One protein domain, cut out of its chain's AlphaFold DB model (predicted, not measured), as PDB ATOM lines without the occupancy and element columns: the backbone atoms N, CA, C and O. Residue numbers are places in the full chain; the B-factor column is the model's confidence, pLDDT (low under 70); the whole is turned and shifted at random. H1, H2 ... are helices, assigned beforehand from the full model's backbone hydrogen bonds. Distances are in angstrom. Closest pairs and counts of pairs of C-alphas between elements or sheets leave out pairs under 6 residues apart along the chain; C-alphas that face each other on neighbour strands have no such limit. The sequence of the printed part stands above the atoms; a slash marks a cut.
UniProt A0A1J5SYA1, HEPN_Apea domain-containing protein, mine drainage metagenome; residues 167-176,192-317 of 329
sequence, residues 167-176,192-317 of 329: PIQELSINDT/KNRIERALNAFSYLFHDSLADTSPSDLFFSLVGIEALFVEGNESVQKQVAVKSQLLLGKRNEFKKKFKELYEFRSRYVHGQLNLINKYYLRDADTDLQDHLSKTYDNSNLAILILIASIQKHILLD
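This is residues 167 to 176 and 192 to 317 of the 329 residues of the protein "HEPN_Apea domain-containing protein" of mine drainage metagenome (UniProt A0A1J5SYA1). One long helix, H6, runs the length of the domain; H3 packs along it with H2 as a helical hairpin, and H4 and H5 lie across H3 and H6. Short H1 is near one end of H6; at the other, residues 281 to 287 stick out. The printed part has 136 residues with six named helices, H1 to H6 in order, and no named strand: all helix. It is compact, with a radius of gyration of the C-alphas of 15.9 A and spans of 48 by 34 by 31 A.

H1, residues 173 to 176, is close to but not clearly touching H6, residues 286 to 316; their closest C-alphas, Thr 176 and Ile 314, are 6.4 A apart. H2, residues 194 to 203, and H3, residues 215 to 229, form a hairpin, touching at a shallow tilt of 18 degrees, opposite ways; the closest C-alphas, Ala 198 and Gly 224, are 3.8 A apart. H3 touches residues 295 to 309 of H6 at a shallow tilt of 31 degrees, the same way, closest at C-alphas 218 and 299, 4.2 A. H4, residues 236 to 248, touches H6 with residues 244 to 248 alone, closest at C-alphas 248 and 309, 7.1 A. H5, residues 255 to 269, touches residues 295 to 302 of H6, closest at C-alphas 261 and 298, 5.2 A, and is only just about perpendicular to it at 71 degrees. Every O i to N i+4 pair is within hydrogen-bond range in H2, H3 and H6, with 8 of 9 in H4 and 10 of 11 in H5; H1 is too short for one.

H1 begins at C-alpha 173, (73.471, 26.140, 21.507). H3 is 21.1 A long, H5 22.1 A and H6 45.0 A, ending at C-alpha 316, (80.747, 31.232, 33.888).

Residues 177 to 191 are not printed; C-alphas 176 and 192 are 19.9 A apart. The links H2 to H3 and H5 to H6 are long. Residues 210 to 213 have pLDDT under 70.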
ATOM      1  N   PRO A 167      91.396  32.135  23.108       94.38
ATOM      2  CA  PRO A 167      90.781  30.827  22.940       94.38
ATOM      3  C   PRO A 167      89.330  30.999  22.485       94.38
ATOM      4  O   PRO A 167      88.488  31.467  23.250       94.38
ATOM      5  N   ILE A 168      89.055  30.604  21.245       94.88
ATOM      6  CA  ILE A 168      87.700  30.456  20.716       94.88
ATOM      7  C   ILE A 168      87.306  28.994  20.846       94.88
ATOM      8  O   ILE A 168      88.091  28.104  20.519       94.88
ATOM      9  N   GLN A 169      86.097  28.749  21.329       93.31
ATOM     10  CA  GLN A 169      85.571  27.401  21.505       93.31
ATOM     11  C   GLN A 169      84.140  27.306  20.998       93.31
ATOM     12  O   GLN A 169      83.424  28.301  20.934       93.31
ATOM     13  N   GLU A 170      83.710  26.096  20.664       94.88
ATOM     14  CA  GLU A 170      82.291  25.828  20.479       94.88
ATOM     15  C   GLU A 170      81.574  25.824  21.830       94.88
ATOM     16  O   GLU A 170      82.066  25.265  22.814       94.88
ATOM     17  N   LEU A 171      80.382  26.408  21.861       96.94
ATOM     18  CA  LEU A 171      79.456  26.326  22.978       96.94
ATOM     19  C   LEU A 171      78.242  25.471  22.603       96.94
ATOM     20  O   LEU A 171      77.913  25.270  21.430       96.94
ATOM     21  N   SER A 172      77.564  24.970  23.632       95.94
ATOM     22  CA  SER A 172      76.233  24.374  23.514       95.94
ATOM     23  C   SER A 172      75.243  25.453  23.078       95.94
ATOM     24  O   SER A 172      75.143  26.499  23.727       95.94
ATOM     25  N   ILE A 173      74.502  25.209  21.992       96.06
ATOM     26  CA  ILE A 173      73.471  26.140  21.507       96.06
ATOM     27  C   ILE A 173      72.403  26.354  22.587       96.06
ATOM     28  O   ILE A 173      72.004  27.488  22.828       96.06
ATOM     29  N   ASN A 174      71.992  25.290  23.285       95.25
ATOM     30  CA  ASN A 174      70.980  25.370  24.342       95.25
ATOM     31  C   ASN A 174      71.442  26.211  25.537       95.25
ATOM     32  O   ASN A 174      70.673  27.027  26.038       95.25
ATOM     33  N   ASP A 175      72.671  26.009  26.013       95.00
ATOM     34  CA  ASP A 175      73.165  26.734  27.193       95.00
ATOM     35  C   ASP A 175      73.468  28.191  26.853       95.00
ATOM     36  O   ASP A 175      73.143  29.087  27.629       95.00
ATOM     37  N   THR A 176      73.986  28.432  25.644       96.44
ATOM     38  CA  THR A 176      74.170  29.788  25.120       96.44
ATOM     39  C   THR A 176      72.836  30.513  25.031       96.44
ATOM     40  O   THR A 176      72.724  31.617  25.546       96.44
ATOM     41  N   LYS A 192      71.609  48.135  29.983       95.00
ATOM     42  CA  LYS A 192      71.520  48.500  31.408       95.00
ATOM     43  C   LYS A 192      72.787  48.181  32.193       95.00
ATOM     44  O   LYS A 192      73.043  48.795  33.226       95.00
ATOM     45  N   ASN A 193      73.583  47.234  31.713       95.06
ATOM     46  CA  ASN A 193      74.813  46.788  32.361       95.06
ATOM     47  C   ASN A 193      75.949  46.612  31.336       95.06
ATOM     48  O   ASN A 193      75.814  46.893  30.140       95.06
ATOM     49  N   ARG A 194      77.116  46.187  31.821       96.38
ATOM     50  CA  ARG A 194      78.336  46.066  31.016       96.38
ATOM     51  C   ARG A 194      78.262  44.978  29.953       96.38
ATOM     52  O   ARG A 194      78.713  45.215  28.832       96.38
ATOM     53  N   ILE A 195      77.687  43.823  30.282       96.88
ATOM     54  CA  ILE A 195      77.564  42.724  29.327       96.88
ATOM     55  C   ILE A 195      76.556  43.056  28.226       96.88
ATOM     56  O   ILE A 195      76.851  42.849  27.053       96.88
ATOM     57  N   GLU A 196      75.436  43.700  28.555       96.50
ATOM     58  CA  GLU A 196      74.463  44.171  27.564       96.50
ATOM     59  C   GLU A 196      75.067  45.228  26.636       96.50
ATOM     60  O   GLU A 196      74.838  45.197  25.429       96.50
ATOM     61  N   ARG A 197      75.908  46.133  27.162       97.25
ATOM     62  CA  ARG A 197      76.666  47.077  26.325       97.25
ATOM     63  C   ARG A 197      77.601  46.355  25.357       97.25
ATOM     64  O   ARG A 197      77.722  46.789  24.214       97.25
ATOM     65  N   ALA A 198      78.251  45.280  25.799       97.62
ATOM     66  CA  ALA A 198      79.128  44.482  24.952       97.62
ATOM     67  C   ALA A 198      78.357  43.704  23.877       97.62
ATOM     68  O   ALA A 198      78.783  43.691  22.725       97.62
ATOM     69  N   LEU A 199      77.207  43.122  24.223       96.31
ATOM     70  CA  LEU A 199      76.312  42.437  23.285       96.31
ATOM     71  C   LEU A 199      75.739  43.396  22.238       96.31
ATOM     72  O   LEU A 199      75.763  43.097  21.045       96.31
ATOM     73  N   ASN A 200      75.296  44.578  22.669       95.06
ATOM     74  CA  ASN A 200      74.839  45.617  21.759       95.06
ATOM     75  C   ASN A 200      75.976  46.053  20.821       95.06
ATOM     76  O   ASN A 200      75.787  46.073  19.612       95.06
ATOM     77  N   ALA A 201      77.187  46.298  21.338       95.81
ATOM     78  CA  ALA A 201      78.350  46.608  20.503       95.81
ATOM     79  C   ALA A 201      78.670  45.483  19.497       95.81
ATOM     80  O   ALA A 201      78.959  45.759  18.338       95.81
ATOM     81  N   PHE A 202      78.556  44.220  19.914       95.62
ATOM     82  CA  PHE A 202      78.747  43.060  19.046       95.62
ATOM     83  C   PHE A 202      77.712  42.983  17.912       95.62
ATOM     84  O   PHE A 202      78.064  42.600  16.800       95.62
ATOM     85  N   SER A 203      76.457  43.393  18.140       92.94
ATOM     86  CA  SER A 203      75.442  43.413  17.072       92.94
ATOM     87  C   SER A 203      75.778  44.354  15.911       92.94
ATOM     88  O   SER A 203      75.361  44.086  14.789       92.94
ATOM     89  N   TYR A 204      76.596  45.391  16.132       91.69
ATOM     90  CA  TYR A 204      77.051  46.291  15.063       91.69
ATOM     91  C   TYR A 204      78.086  45.660  14.122       91.69
ATOM     92  O   TYR A 204      78.451  46.280  13.130       91.69
ATOM     93  N   LEU A 205      78.560  44.442  14.408       91.69
ATOM     94  CA  LEU A 205      79.439  43.684  13.508       91.69
ATOM     95  C   LEU A 205      78.672  42.955  12.392       91.69
ATOM     96  O   LEU A 205      79.283  42.294  11.550       91.69
ATOM     97  N   PHE A 206      77.341  43.028  12.415       89.69
ATOM     98  CA  PHE A 206      76.457  42.421  11.431       89.69
ATOM     99  C   PHE A 206      75.912  43.526  10.528       89.69
ATOM    100  O   PHE A 206      75.064  44.317  10.939       89.69
ATOM    101  N   HIS A 207      76.430  43.585   9.304       83.25
ATOM    102  CA  HIS A 207      76.185  44.677   8.365       83.25
ATOM    103  C   HIS A 207      75.183  44.295   7.284       83.25
ATOM    104  O   HIS A 207      75.206  43.180   6.759       83.25
ATOM    105  N   ASP A 208      74.441  45.300   6.821       74.12
ATOM    106  CA  ASP A 208      73.534  45.191   5.674       74.12
ATOM    107  C   ASP A 208      74.273  45.006   4.331       74.12
ATOM    108  O   ASP A 208      73.645  44.765   3.298       74.12
ATOM    109  N   SER A 209      75.609  45.125   4.298       70.31
ATOM    110  CA  SER A 209      76.417  44.970   3.081       70.31
ATOM    111  C   SER A 209      77.758  44.272   3.350       70.31
ATOM    112  O   SER A 209      78.433  44.580   4.326       70.31
ATOM    113  N   LEU A 210      78.182  43.390   2.435       62.44
ATOM    114  CA  LEU A 210      79.484  42.696   2.456       62.44
ATOM    115  C   LEU A 210      80.657  43.615   2.072       62.44
ATOM    116  O   LEU A 210      81.783  43.142   1.941       62.44
ATOM    117  N   ALA A 211      80.385  44.887   1.766       57.50
ATOM    118  CA  ALA A 211      81.272  45.666   0.921       57.50
ATOM    119  C   ALA A 211      82.624  45.976   1.565       57.50
ATOM    120  O   ALA A 211      83.585  45.967   0.809       57.50
ATOM    121  N   ASP A 212      82.750  46.141   2.887       55.41
ATOM    122  CA  ASP A 212      84.044  46.441   3.515       55.41
ATOM    123  C   ASP A 212      84.092  46.027   4.996       55.41
ATOM    124  O   ASP A 212      83.231  46.425   5.780       55.41
ATOM    125  N   THR A 213      85.152  45.312   5.405       61.88
ATOM    126  CA  THR A 213      85.618  45.357   6.803       61.88
ATOM    127  C   THR A 213      85.931  46.804   7.120       61.88
ATOM    128  O   THR A 213      86.872  47.385   6.572       61.88
ATOM    129  N   SER A 214      85.116  47.396   7.971       75.75
ATOM    130  CA  SER A 214      85.150  48.826   8.203       75.75
ATOM    131  C   SER A 214      85.968  49.118   9.460       75.75
ATOM    132  O   SER A 214      85.956  48.328  10.406       75.75
ATOM    133  N   PRO A 215      86.638  50.279   9.554       84.31
ATOM    134  CA  PRO A 215      87.123  50.794  10.832       84.31
ATOM    135  C   PRO A 215      86.046  50.808  11.938       84.31
ATOM    136  O   PRO A 215      86.384  50.797  13.123       84.31
ATOM    137  N   SER A 216      84.759  50.789  11.564       87.94
ATOM    138  CA  SER A 216      83.646  50.605  12.499       87.94
ATOM    139  C   SER A 216      83.660  49.247  13.214       87.94
ATOM    140  O   SER A 216      83.360  49.221  14.403       87.94
ATOM    141  N   ASP A 217      84.097  48.156  12.571       91.81
ATOM    142  CA  ASP A 217      84.208  46.833  13.208       91.81
ATOM    143  C   ASP A 217      85.186  46.870  14.376       91.81
ATOM    144  O   ASP A 217      84.887  46.411  15.480       91.81
ATOM    145  N   LEU A 218      86.357  47.473  14.149       93.06
ATOM    146  CA  LEU A 218      87.347  47.692  15.194       93.06
ATOM    147  C   LEU A 218      86.785  48.588  16.298       93.06
ATOM    148  O   LEU A 218      86.968  48.292  17.479       93.06
ATOM    149  N   PHE A 219      86.113  49.679  15.924       93.75
ATOM    150  CA  PHE A 219      85.531  50.613  16.882       93.75
ATOM    151  C   PHE A 219      84.516  49.922  17.798       93.75
ATOM    152  O   PHE A 219      84.683  49.960  19.017       93.75
ATOM    153  N   PHE A 220      83.506  49.252  17.238       95.38
ATOM    154  CA  PHE A 220      82.470  48.578  18.020       95.38
ATOM    155  C   PHE A 220      83.017  47.377  18.794       95.38
ATOM    156  O   PHE A 220      82.665  47.201  19.961       95.38
ATOM    157  N   SER A 221      83.959  46.623  18.222       96.81
ATOM    158  CA  SER A 221      84.645  45.556  18.960       96.81
ATOM    159  C   SER A 221      85.347  46.099  20.204       96.81
ATOM    160  O   SER A 221      85.208  45.545  21.293       96.81
ATOM    161  N   LEU A 222      86.057  47.224  20.076       97.06
ATOM    162  CA  LEU A 222      86.710  47.881  21.203       97.06
ATOM    163  C   LEU A 222      85.722  48.459  22.212       97.06
ATOM    164  O   LEU A 222      85.963  48.318  23.404       97.06
ATOM    165  N   VAL A 223      84.602  49.043  21.776       97.06
ATOM    166  CA  VAL A 223      83.536  49.488  22.691       97.06
ATOM    167  C   VAL A 223      83.024  48.316  23.532       97.06
ATOM    168  O   VAL A 223      82.856  48.467  24.743       97.06
ATOM    169  N   GLY A 224      82.820  47.146  22.918       97.81
ATOM    170  CA  GLY A 224      82.399  45.946  23.636       97.81
ATOM    171  C   GLY A 224      83.460  45.433  24.610       97.81
ATOM    172  O   GLY A 224      83.159  45.177  25.772       97.81
ATOM    173  N   ILE A 225      84.720  45.358  24.179       98.06
ATOM    174  CA  ILE A 225      85.849  44.956  25.034       98.06
ATOM    175  C   ILE A 225      86.005  45.914  26.222       98.06
ATOM    176  O   ILE A 225      86.159  45.482  27.364       98.06
ATOM    177  N   GLU A 226      85.964  47.222  25.971       97.56
ATOM    178  CA  GLU A 226      86.079  48.246  27.006       97.56
ATOM    179  C   GLU A 226      84.917  48.152  27.999       97.56
ATOM    180  O   GLU A 226      85.150  48.248  29.200       97.56
ATOM    181  N   ALA A 227      83.693  47.881  27.532       97.38
ATOM    182  CA  ALA A 227      82.549  47.674  28.417       97.38
ATOM    183  C   ALA A 227      82.764  46.514  29.405       97.38
ATOM    184  O   ALA A 227      82.367  46.642  30.559       97.38
ATOM    185  N   LEU A 228      83.420  45.423  28.986       97.81
ATOM    186  CA  LEU A 228      83.663  44.253  29.841       97.81
ATOM    187  C   LEU A 228      84.813  44.448  30.834       97.81
ATOM    188  O   LEU A 228      84.753  43.946  31.956       97.81
ATOM    189  N   PHE A 229      85.876  45.148  30.433       97.31
ATOM    190  CA  PHE A 229      87.123  45.166  31.204       97.31
ATOM    191  C   PHE A 229      87.433  46.495  31.894       97.31
ATOM    192  O   PHE A 229      88.212  46.502  32.846       97.31
ATOM    193  N   VAL A 230      86.897  47.623  31.437       96.25
ATOM    194  CA  VAL A 230      87.352  48.947  31.885       96.25
ATOM    195  C   VAL A 230      86.475  49.484  33.003       96.25
ATOM    196  O   VAL A 230      85.250  49.483  32.914       96.25
ATOM    197  N   GLU A 231      87.125  50.000  34.043       92.75
ATOM    198  CA  GLU A 231      86.486  50.615  35.205       92.75
ATOM    199  C   GLU A 231      87.243  51.868  35.644       92.75
ATOM    200  O   GLU A 231      88.470  51.931  35.549       92.75
ATOM    201  N   GLY A 232      86.527  52.866  36.164       91.31
ATOM    202  CA  GLY A 232      87.140  54.088  36.686       91.31
ATOM    203  C   GLY A 232      87.955  54.868  35.645       91.31
ATOM    204  O   GLY A 232      87.647  54.851  34.456       91.31
ATOM    205  N   ASN A 233      88.996  55.568  36.113       85.50
ATOM    206  CA  ASN A 233      89.772  56.535  35.322       85.50
ATOM    207  C   ASN A 233      91.198  56.063  34.976       85.50
ATOM    208  O   ASN A 233      92.025  56.860  34.533       85.50
ATOM    209  N   GLU A 234      91.530  54.792  35.211       87.69
ATOM    210  CA  GLU A 234      92.854  54.280  34.850       87.69
ATOM    211  C   GLU A 234      93.026  54.147  33.330       87.69
ATOM    212  O   GLU A 234      92.065  54.152  32.561       87.69
ATOM    213  N   SER A 235      94.270  53.950  32.885       92.56
ATOM    214  CA  SER A 235      94.582  53.695  31.476       92.56
ATOM    215  C   SER A 235      93.774  52.510  30.926       92.56
ATOM    216  O   SER A 235      94.049  51.351  31.245       92.56
ATOM    217  N   VAL A 236      92.812  52.817  30.049       93.88
ATOM    218  CA  VAL A 236      91.939  51.866  29.337       93.88
ATOM    219  C   VAL A 236      92.743  50.702  28.757       93.88
ATOM    220  O   VAL A 236      92.479  49.538  29.053       93.88
ATOM    221  N   GLN A 237      93.796  51.015  27.998       94.25
ATOM    222  CA  GLN A 237      94.648  50.018  27.354       94.25
ATOM    223  C   GLN A 237      95.311  49.075  28.368       94.25
ATOM    224  O   GLN A 237      95.397  47.871  28.121       94.25
ATOM    225  N   LYS A 238      95.779  49.602  29.509       93.81
ATOM    226  CA  LYS A 238      96.400  48.795  30.568       93.81
ATOM    227  C   LYS A 238      95.377  47.852  31.198       93.81
ATOM    228  O   LYS A 238      95.676  46.668  31.346       93.81
ATOM    229  N   GLN A 239      94.182  48.351  31.517       95.19
ATOM    230  CA  GLN A 239      93.111  47.537  32.094       95.19
ATOM    231  C   GLN A 239      92.729  46.388  31.169       95.19
ATOM    232  O   GLN A 239      92.762  45.233  31.593       95.19
ATOM    233  N   VAL A 240      92.464  46.672  29.891       95.81
ATOM    234  CA  VAL A 240      92.124  45.618  28.932       95.81
ATOM    235  C   VAL A 240      93.293  44.652  28.750       95.81
ATOM    236  O   VAL A 240      93.083  43.442  28.779       95.81
ATOM    237  N   ALA A 241      94.535  45.131  28.631       94.31
ATOM    238  CA  ALA A 241      95.699  44.257  28.463       94.31
ATOM    239  C   ALA A 241      95.882  43.272  29.628       94.31
ATOM    240  O   ALA A 241      96.262  42.122  29.401       94.31
ATOM    241  N   VAL A 242      95.657  43.719  30.862       94.62
ATOM    242  CA  VAL A 242      95.833  42.891  32.058       94.62
ATOM    243  C   VAL A 242      94.621  41.985  32.273       94.62
ATOM    244  O   VAL A 242      94.781  40.767  32.336       94.62
ATOM    245  N   LYS A 243      93.411  42.551  32.321       96.88
ATOM    246  CA  LYS A 243      92.178  41.811  32.631       96.88
ATOM    247  C   LYS A 243      91.815  40.791  31.545       96.88
ATOM    248  O   LYS A 243      91.430  39.674  31.879       96.88
ATOM    249  N   SER A 244      92.050  41.094  30.262       96.19
ATOM    250  CA  SER A 244      91.852  40.099  29.191       96.19
ATOM    251  C   SER A 244      92.800  38.905  29.319       96.19
ATOM    252  O   SER A 244      92.390  37.787  29.048       96.19
ATOM    253  N   GLN A 245      94.041  39.090  29.786       94.88
ATOM    254  CA  GLN A 245      94.957  37.965  30.018       94.88
ATOM    255  C   GLN A 245      94.586  37.140  31.253       94.88
ATOM    256  O   GLN A 245      94.847  35.938  31.277       94.88
ATOM    257  N   LEU A 246      93.979  37.765  32.268       95.50
ATOM    258  CA  LEU A 246      93.426  37.046  33.415       95.50
ATOM    259  C   LEU A 246      92.240  36.168  32.991       95.50
ATOM    260  O   LEU A 246      92.172  35.011  33.397       95.50
ATOM    261  N   LEU A 247      91.348  36.687  32.141       96.88
ATOM    262  CA  LEU A 247      90.149  35.970  31.693       96.88
ATOM    263  C   LEU A 247      90.428  34.934  30.587       96.88
ATOM    264  O   LEU A 247      89.899  33.823  30.612       96.88
ATOM    265  N   LEU A 248      91.240  35.303  29.596       96.44
ATOM    266  CA  LEU A 248      91.449  34.551  28.350       96.44
ATOM    267  C   LEU A 248      92.779  33.786  28.321       96.44
ATOM    268  O   LEU A 248      93.085  33.114  27.338       96.44
ATOM    269  N   GLY A 249      93.581  33.883  29.381       94.75
ATOM    270  CA  GLY A 249      94.905  33.276  29.466       94.75
ATOM    271  C   GLY A 249      96.029  34.156  28.911       94.75
ATOM    272  O   GLY A 249      95.817  35.203  28.290       94.75
ATOM    273  N   LYS A 250      97.271  33.723  29.167       92.06
ATOM    274  CA  LYS A 250      98.484  34.485  28.841       92.06
ATOM    275  C   LYS A 250      98.640  34.698  27.339       92.06
ATOM    276  O   LYS A 250      98.527  33.775  26.537       92.06
ATOM    277  N   ARG A 251      99.016  35.922  26.984       89.69
ATOM    278  CA  ARG A 251      99.231  36.348  25.607       89.69
ATOM    279  C   ARG A 251     100.716  36.288  25.255       89.69
ATOM    280  O   ARG A 251     101.446  37.255  25.479       89.69
ATOM    281  N   ASN A 252     101.158  35.163  24.696       83.50
ATOM    282  CA  ASN A 252     102.574  34.956  24.377       83.50
ATOM    283  C   ASN A 252     103.015  35.734  23.121       83.50
ATOM    284  O   ASN A 252     104.065  36.371  23.141       83.50
ATOM    285  N   GLU A 253     102.189  35.770  22.069       77.56
ATOM    286  CA  GLU A 253     102.608  36.250  20.734       77.56
ATOM    287  C   GLU A 253     102.063  37.646  20.346       77.56
ATOM    288  O   GLU A 253     102.546  38.267  19.404       77.56
ATOM    289  N   PHE A 254     101.111  38.217  21.099       72.56
ATOM    290  CA  PHE A 254     100.356  39.421  20.682       72.56
ATOM    291  C   PHE A 254     100.658  40.717  21.449       72.56
ATOM    292  O   PHE A 254      99.868  41.664  21.403       72.56
ATOM    293  N   LYS A 255     101.777  40.827  22.176       80.75
ATOM    294  CA  LYS A 255     102.065  42.077  22.914       80.75
ATOM    295  C   LYS A 255     102.123  43.304  21.991       80.75
ATOM    296  O   LYS A 255     101.563  44.337  22.342       80.75
ATOM    297  N   LYS A 256     102.742  43.167  20.812       87.81
ATOM    298  CA  LYS A 256     102.861  44.247  19.822       87.81
ATOM    299  C   LYS A 256     101.521  44.567  19.153       87.81
ATOM    300  O   LYS A 256     101.078  45.706  19.208       87.81
ATOM    301  N   LYS A 257     100.836  43.553  18.620       87.31
ATOM    302  CA  LYS A 257      99.545  43.692  17.921       87.31
ATOM    303  C   LYS A 257      98.454  44.318  18.791       87.31
ATOM    304  O   LYS A 257      97.707  45.165  18.331       87.31
ATOM    305  N   PHE A 258      98.404  43.977  20.077       88.50
ATOM    306  CA  PHE A 258      97.448  44.612  20.986       88.50
ATOM    307  C   PHE A 258      97.734  46.104  21.205       88.50
ATOM    308  O   PHE A 258      96.813  46.898  21.383       88.50
ATOM    309  N   LYS A 259      99.011  46.501  21.205       90.69
ATOM    310  CA  LYS A 259      99.382  47.916  21.243       90.69
ATOM    311  C   LYS A 259      98.976  48.615  19.942       90.69
ATOM    312  O   LYS A 259      98.322  49.651  20.018       90.69
ATOM    313  N   GLU A 260      99.277  48.003  18.797       91.75
ATOM    314  CA  GLU A 260      98.902  48.498  17.462       91.75
ATOM    315  C   GLU A 260      97.383  48.713  17.332       91.75
ATOM    316  O   GLU A 260      96.953  49.740  16.817       91.75
ATOM    317  N   LEU A 261      96.573  47.799  17.873       91.81
ATOM    318  CA  LEU A 261      95.110  47.867  17.879       91.81
ATOM    319  C   LEU A 261      94.578  49.138  18.568       91.81
ATOM    320  O   LEU A 261      93.742  49.850  18.009       91.81
ATOM    321  N   TYR A 262      95.094  49.465  19.758       92.94
ATOM    322  CA  TYR A 262      94.691  50.672  20.493       92.94
ATOM    323  C   TYR A 262      95.241  51.957  19.872       92.94
ATOM    324  O   TYR A 262      94.542  52.970  19.838       92.94
ATOM    325  N   GLU A 263      96.473  51.925  19.359       93.06
ATOM    326  CA  GLU A 263      97.054  53.057  18.631       93.06
ATOM    327  C   GLU A 263      96.243  53.371  17.371       93.06
ATOM    328  O   GLU A 263      95.925  54.534  17.122       93.06
ATOM    329  N   PHE A 264      95.844  52.345  16.616       91.94
ATOM    330  CA  PHE A 264      95.012  52.502  15.429       91.94
ATOM    331  C   PHE A 264      93.659  53.131  15.778       91.94
ATOM    332  O   PHE A 264      93.294  54.146  15.186       91.94
ATOM    333  N   ARG A 265      92.936  52.598  16.777       90.81
ATOM    334  CA  ARG A 265      91.646  53.169  17.213       90.81
ATOM    335  C   ARG A 265      91.782  54.603  17.699       90.81
ATOM    336  O   ARG A 265      90.943  55.433  17.366       90.81
ATOM    337  N   SER A 266      92.820  54.902  18.478       92.69
ATOM    338  CA  SER A 266      93.089  56.263  18.948       92.69
ATOM    339  C   SER A 266      93.246  57.220  17.765       92.69
ATOM    340  O   SER A 266      92.513  58.201  17.651       92.69
ATOM    341  N   ARG A 267      94.120  56.876  16.811       92.75
ATOM    342  CA  ARG A 267      94.331  57.690  15.610       92.75
ATOM    343  C   ARG A 267      93.063  57.827  14.766       92.75
ATOM    344  O   ARG A 267      92.817  58.909  14.248       92.75
ATOM    345  N   TYR A 268      92.260  56.769  14.642       88.94
ATOM    346  CA  TYR A 268      90.993  56.799  13.908       88.94
ATOM    347  C   TYR A 268      89.994  57.784  14.530       88.94
ATOM    348  O   TYR A 268      89.534  58.703  13.858       88.94
ATOM    349  N   VAL A 269      89.714  57.644  15.831       89.31
ATOM    350  CA  VAL A 269      88.744  58.487  16.557       89.31
ATOM    351  C   VAL A 269      89.182  59.953  16.593       89.31
ATOM    352  O   VAL A 269      88.343  60.848  16.526       89.31
ATOM    353  N   HIS A 270      90.488  60.213  16.662       92.31
ATOM    354  CA  HIS A 270      91.039  61.570  16.677       92.31
ATOM    355  C   HIS A 270      91.309  62.156  15.280       92.31
ATOM    356  O   HIS A 270      91.900  63.230  15.189       92.31
ATOM    357  N   GLY A 271      90.910  61.481  14.194       90.50
ATOM    358  CA  GLY A 271      91.077  61.991  12.827       90.50
ATOM    359  C   GLY A 271      92.533  62.068  12.349       90.50
ATOM    360  O   GLY A 271      92.853  62.830  11.446       90.50
ATOM    361  N   GLN A 272      93.431  61.287  12.955       92.44
ATOM    362  CA  GLN A 272      94.859  61.205  12.614       92.44
ATOM    363  C   GLN A 272      95.169  60.101  11.583       92.44
ATOM    364  O   GLN A 272      96.340  59.792  11.316       92.44
ATOM    365  N   LEU A 273      94.132  59.444  11.055       87.88
ATOM    366  CA  LEU A 273      94.213  58.522   9.926       87.88
ATOM    367  C   LEU A 273      93.546  59.156   8.709       87.88
ATOM    368  O   LEU A 273      92.451  59.705   8.816       87.88
ATOM    369  N   ASN A 274      94.181  59.012   7.548       86.06
ATOM    370  CA  ASN A 274      93.528  59.310   6.280       86.06
ATOM    371  C   ASN A 274      92.379  58.319   6.080       86.06
ATOM    372  O   ASN A 274      92.578  57.107   6.184       86.06
ATOM    373  N   LEU A 275      91.181  58.838   5.817       84.56
ATOM    374  CA  LEU A 275      90.025  58.012   5.491       84.56
ATOM    375  C   LEU A 275      90.116  57.572   4.032       84.56
ATOM    376  O   LEU A 275      90.384  58.383   3.143       84.56
ATOM    377  N   ILE A 276      89.864  56.291   3.791       84.88
ATOM    378  CA  ILE A 276      89.774  55.758   2.435       84.88
ATOM    379  C   ILE A 276      88.565  56.397   1.744       84.88
ATOM    380  O   ILE A 276      87.478  56.497   2.317       84.88
ATOM    381  N   ASN A 277      88.755  56.850   0.504       84.19
ATOM    382  CA  ASN A 277      87.661  57.383  -0.301       84.19
ATOM    383  C   ASN A 277      86.594  56.298  -0.507       84.19
ATOM    384  O   ASN A 277      86.930  55.185  -0.886       84.19
ATOM    385  N   LYS A 278      85.310  56.629  -0.344       81.88
ATOM    386  CA  LYS A 278      84.184  55.702  -0.560       81.88
ATOM    387  C   LYS A 278      84.228  54.961  -1.907       81.88
ATOM    388  O   LYS A 278      83.729  53.847  -2.004       81.88
ATOM    389  N   TYR A 279      84.795  55.581  -2.939       85.25
ATOM    390  CA  TYR A 279      84.883  55.033  -4.296       85.25
ATOM    391  C   TYR A 279      86.324  54.710  -4.698       85.25
ATOM    392  O   TYR A 279      86.696  54.866  -5.860       85.25
ATOM    393  N   TYR A 280      87.161  54.325  -3.733       83.44
ATOM    394  CA  TYR A 280      88.548  53.981  -3.999       83.44
ATOM    395  C   TYR A 280      88.667  52.848  -5.031       83.44
ATOM    396  O   TYR A 280      87.867  51.911  -5.070       83.44
ATOM    397  N   LEU A 281      89.700  52.929  -5.867       84.50
ATOM    398  CA  LEU A 281      90.068  51.840  -6.760       84.50
ATOM    399  C   LEU A 281      90.919  50.847  -5.970       84.50
ATOM    400  O   LEU A 281      91.979  51.206  -5.452       84.50
ATOM    401  N   ARG A 282      90.446  49.602  -5.861       75.62
ATOM    402  CA  ARG A 282      91.244  48.513  -5.285       75.62
ATOM    403  C   ARG A 282      92.555  48.390  -6.071       75.62
ATOM    404  O   ARG A 282      92.559  48.547  -7.289       75.62
ATOM    405  N   ASP A 283      93.650  48.160  -5.351       78.75
ATOM    406  CA  ASP A 283      94.999  47.939  -5.905       78.75
ATOM    407  C   ASP A 283      95.670  49.147  -6.579       78.75
ATOM    408  O   ASP A 283      96.741  49.007  -7.163       78.75
ATOM    409  N   ALA A 284      95.099  50.348  -6.452       83.75
ATOM    410  CA  ALA A 284      95.678  51.551  -7.049       83.75
ATOM    411  C   ALA A 284      96.886  52.123  -6.280       83.75
ATOM    412  O   ALA A 284      97.663  52.877  -6.861       83.75
ATOM    413  N   ASP A 285      97.034  51.804  -4.989       87.81
ATOM    414  CA  ASP A 285      98.021  52.423  -4.093       87.81
ATOM    415  C   ASP A 285      98.496  51.431  -3.012       87.81
ATOM    416  O   ASP A 285      97.687  50.740  -2.388       87.81
ATOM    417  N   THR A 286      99.807  51.351  -2.779       87.88
ATOM    418  CA  THR A 286     100.402  50.514  -1.727       87.88
ATOM    419  C   THR A 286     100.058  50.996  -0.322       87.88
ATOM    420  O   THR A 286      99.855  50.164   0.562       87.88
ATOM    421  N   ASP A 287      99.943  52.310  -0.107       87.62
ATOM    422  CA  ASP A 287      99.605  52.874   1.205       87.62
ATOM    423  C   ASP A 287      98.164  52.523   1.588       87.62
ATOM    424  O   ASP A 287      97.865  52.191   2.739       87.62
ATOM    425  N   LEU A 288      97.272  52.513   0.594       87.06
ATOM    426  CA  LEU A 288      95.909  52.016   0.737       87.06
ATOM    427  C   LEU A 288      95.896  50.536   1.147       87.06
ATOM    428  O   LEU A 288      95.157  50.166   2.058       87.06
ATOM    429  N   GLN A 289      96.709  49.689   0.510       87.50
ATOM    430  CA  GLN A 289      96.771  48.261   0.842       87.50
ATOM    431  C   GLN A 289      97.304  48.015   2.257       87.50
ATOM    432  O   GLN A 289      96.742  47.204   2.993       87.50
ATOM    433  N   ASP A 290      98.342  48.742   2.673       88.94
ATOM    434  CA  ASP A 290      98.858  48.679   4.044       88.94
ATOM    435  C   ASP A 290      97.807  49.150   5.065       88.94
ATOM    436  O   ASP A 290      97.602  48.500   6.094       88.94
ATOM    437  N   HIS A 291      97.069  50.225   4.763       88.50
ATOM    438  CA  HIS A 291      95.963  50.684   5.604       88.50
ATOM    439  C   HIS A 291      94.860  49.627   5.732       88.50
ATOM    440  O   HIS A 291      94.413  49.333   6.846       88.50
ATOM    441  N   LEU A 292      94.423  49.045   4.611       88.25
ATOM    442  CA  LEU A 292      93.399  48.000   4.581       88.25
ATOM    443  C   LEU A 292      93.854  46.765   5.365       88.25
ATOM    444  O   LEU A 292      93.115  46.278   6.216       88.25
ATOM    445  N   SER A 293      95.094  46.315   5.156       88.94
ATOM    446  CA  SER A 293      95.673  45.175   5.871       88.94
ATOM    447  C   SER A 293      95.747  45.418   7.381       88.94
ATOM    448  O   SER A 293      95.328  44.562   8.161       88.94
ATOM    449  N   LYS A 294      96.200  46.600   7.821       89.88
ATOM    450  CA  LYS A 294      96.239  46.964   9.248       89.88
ATOM    451  C   LYS A 294      94.848  47.058   9.862       89.88
ATOM    452  O   LYS A 294      94.667  46.626  11.000       89.88
ATOM    453  N   THR A 295      93.885  47.625   9.138       89.75
ATOM    454  CA  THR A 295      92.488  47.701   9.591       89.75
ATOM    455  C   THR A 295      91.935  46.297   9.776       89.75
ATOM    456  O   THR A 295      91.460  45.967  10.856       89.75
ATOM    457  N   TYR A 296      92.095  45.447   8.764       89.62
ATOM    458  CA  TYR A 296      91.641  44.062   8.770       89.62
ATOM    459  C   TYR A 296      92.232  43.252   9.934       89.62
ATOM    460  O   TYR A 296      91.487  42.668  10.720       89.62
ATOM    461  N   ASP A 297      93.559  43.263  10.101       89.81
ATOM    462  CA  ASP A 297      94.247  42.548  11.183       89.81
ATOM    463  C   ASP A 297      93.770  42.996  12.573       89.81
ATOM    464  O   ASP A 297      93.533  42.163  13.453       89.81
ATOM    465  N   ASN A 298      93.648  44.311  12.785       92.12
ATOM    466  CA  ASN A 298      93.255  44.867  14.077       92.12
ATOM    467  C   ASN A 298      91.772  44.627  14.374       92.12
ATOM    468  O   ASN A 298      91.454  44.233  15.497       92.12
ATOM    469  N   SER A 299      90.883  44.820  13.393       92.94
ATOM    470  CA  SER A 299      89.453  44.519  13.523       92.94
ATOM    471  C   SER A 299      89.253  43.056  13.890       92.94
ATOM    472  O   SER A 299      88.647  42.761  14.913       92.94
ATOM    473  N   ASN A 300      89.844  42.134  13.128       92.62
ATOM    474  CA  ASN A 300      89.673  40.704  13.359       92.62
ATOM    475  C   ASN A 300      90.206  40.265  14.729       92.62
ATOM    476  O   ASN A 300      89.554  39.494  15.429       92.62
ATOM    477  N   LEU A 301      91.362  40.781  15.165       93.38
ATOM    478  CA  LEU A 301      91.859  40.505  16.515       93.38
ATOM    479  C   LEU A 301      90.901  41.033  17.595       93.38
ATOM    480  O   LEU A 301      90.652  40.336  18.578       93.38
ATOM    481  N   ALA A 302      90.357  42.241  17.422       95.56
ATOM    482  CA  ALA A 302      89.382  42.810  18.350       95.56
ATOM    483  C   ALA A 302      88.102  41.956  18.411       95.56
ATOM    484  O   ALA A 302      87.654  41.610  19.502       95.56
ATOM    485  N   ILE A 303      87.565  41.550  17.257       95.81
ATOM    486  CA  ILE A 303      86.385  40.681  17.153       95.81
ATOM    487  C   ILE A 303      86.617  39.379  17.927       95.81
ATOM    488  O   ILE A 303      85.789  39.003  18.755       95.81
ATOM    489  N   LEU A 304      87.765  38.720  17.733       95.38
ATOM    490  CA  LEU A 304      88.089  37.489  18.460       95.38
ATOM    491  C   LEU A 304      88.162  37.704  19.975       95.38
ATOM    492  O   LEU A 304      87.671  36.868  20.731       95.38
ATOM    493  N   ILE A 305      88.774  38.802  20.434       96.75
ATOM    494  CA  ILE A 305      88.853  39.118  21.871       96.75
ATOM    495  C   ILE A 305      87.450  39.329  22.435       96.75
ATOM    496  O   ILE A 305      87.155  38.811  23.514       96.75
ATOM    497  N   LEU A 306      86.583  40.040  21.714       98.06
ATOM    498  CA  LEU A 306      85.204  40.272  22.130       98.06
ATOM    499  C   LEU A 306      84.411  38.959  22.202       98.06
ATOM    500  O   LEU A 306      83.840  38.669  23.252       98.06
ATOM    501  N   ILE A 307      84.448  38.134  21.149       97.62
ATOM    502  CA  ILE A 307      83.775  36.825  21.117       97.62
ATOM    503  C   ILE A 307      84.262  35.954  22.271       97.62
ATOM    504  O   ILE A 307      83.448  35.496  23.066       97.62
ATOM    505  N   ALA A 308      85.577  35.770  22.418       97.62
ATOM    506  CA  ALA A 308      86.136  34.936  23.479       97.62
ATOM    507  C   ALA A 308      85.734  35.434  24.877       97.62
ATOM    508  O   ALA A 308      85.460  34.631  25.768       97.62
ATOM    509  N   SER A 309      85.664  36.753  25.074       98.25
ATOM    510  CA  SER A 309      85.243  37.346  26.349       98.25
ATOM    511  C   SER A 309      83.769  37.068  26.637       98.25
ATOM    512  O   SER A 309      83.451  36.596  27.728       98.25
ATOM    513  N   ILE A 310      82.881  37.264  25.658       98.25
ATOM    514  CA  ILE A 310      81.453  36.937  25.794       98.25
ATOM    515  C   ILE A 310      81.271  35.431  26.045       98.25
ATOM    516  O   ILE A 310      80.542  35.039  26.953       98.25
ATOM    517  N   GLN A 311      82.002  34.572  25.325       98.06
ATOM    518  CA  GLN A 311      81.991  33.124  25.555       98.06
ATOM    519  C   GLN A 311      82.396  32.764  26.990       98.06
ATOM    520  O   GLN A 311      81.781  31.890  27.599       98.06
ATOM    521  N   LYS A 312      83.397  33.443  27.572       98.06
ATOM    522  CA  LYS A 312      83.760  33.232  28.981       98.06
ATOM    523  C   LYS A 312      82.661  33.662  29.947       98.06
ATOM    524  O   LYS A 312      82.441  32.944  30.916       98.06
ATOM    525  N   HIS A 313      81.958  34.763  29.689       97.62
ATOM    526  CA  HIS A 313      80.790  35.154  30.488       97.62
ATOM    527  C   HIS A 313      79.690  34.084  30.458       97.62
ATOM    528  O   HIS A 313      79.184  33.711  31.515       97.62
ATOM    529  N   ILE A 314      79.402  33.521  29.279       97.75
ATOM    530  CA  ILE A 314      78.410  32.448  29.107       97.75
ATOM    531  C   ILE A 314      78.817  31.192  29.885       97.75
ATOM    532  O   ILE A 314      78.021  30.647  30.643       97.75
ATOM    533  N   LEU A 315      80.068  30.743  29.749       97.50
ATOM    534  CA  LEU A 315      80.568  29.551  30.449       97.50
ATOM    535  C   LEU A 315      80.578  29.700  31.972       97.50
ATOM    536  O   LEU A 315      80.490  28.703  32.685       97.50
ATOM    537  N   LEU A 316      80.757  30.925  32.462       96.88
ATOM    538  CA  LEU A 316      80.747  31.232  33.888       96.88
ATOM    539  C   LEU A 316      79.336  31.531  34.416       96.88
ATOM    540  O   LEU A 316      79.192  31.646  35.630       96.88
ATOM    541  N   ASP A 317      78.339  31.666  33.533       96.44
ATOM    542  CA  ASP A 317      76.993  32.180  33.819       96.44
ATOM    543  C   ASP A 317      77.030  33.501  34.613       96.44
ATOM    544  O   ASP A 317      76.413  33.633  35.670       96.44
TER     545      ASP A 317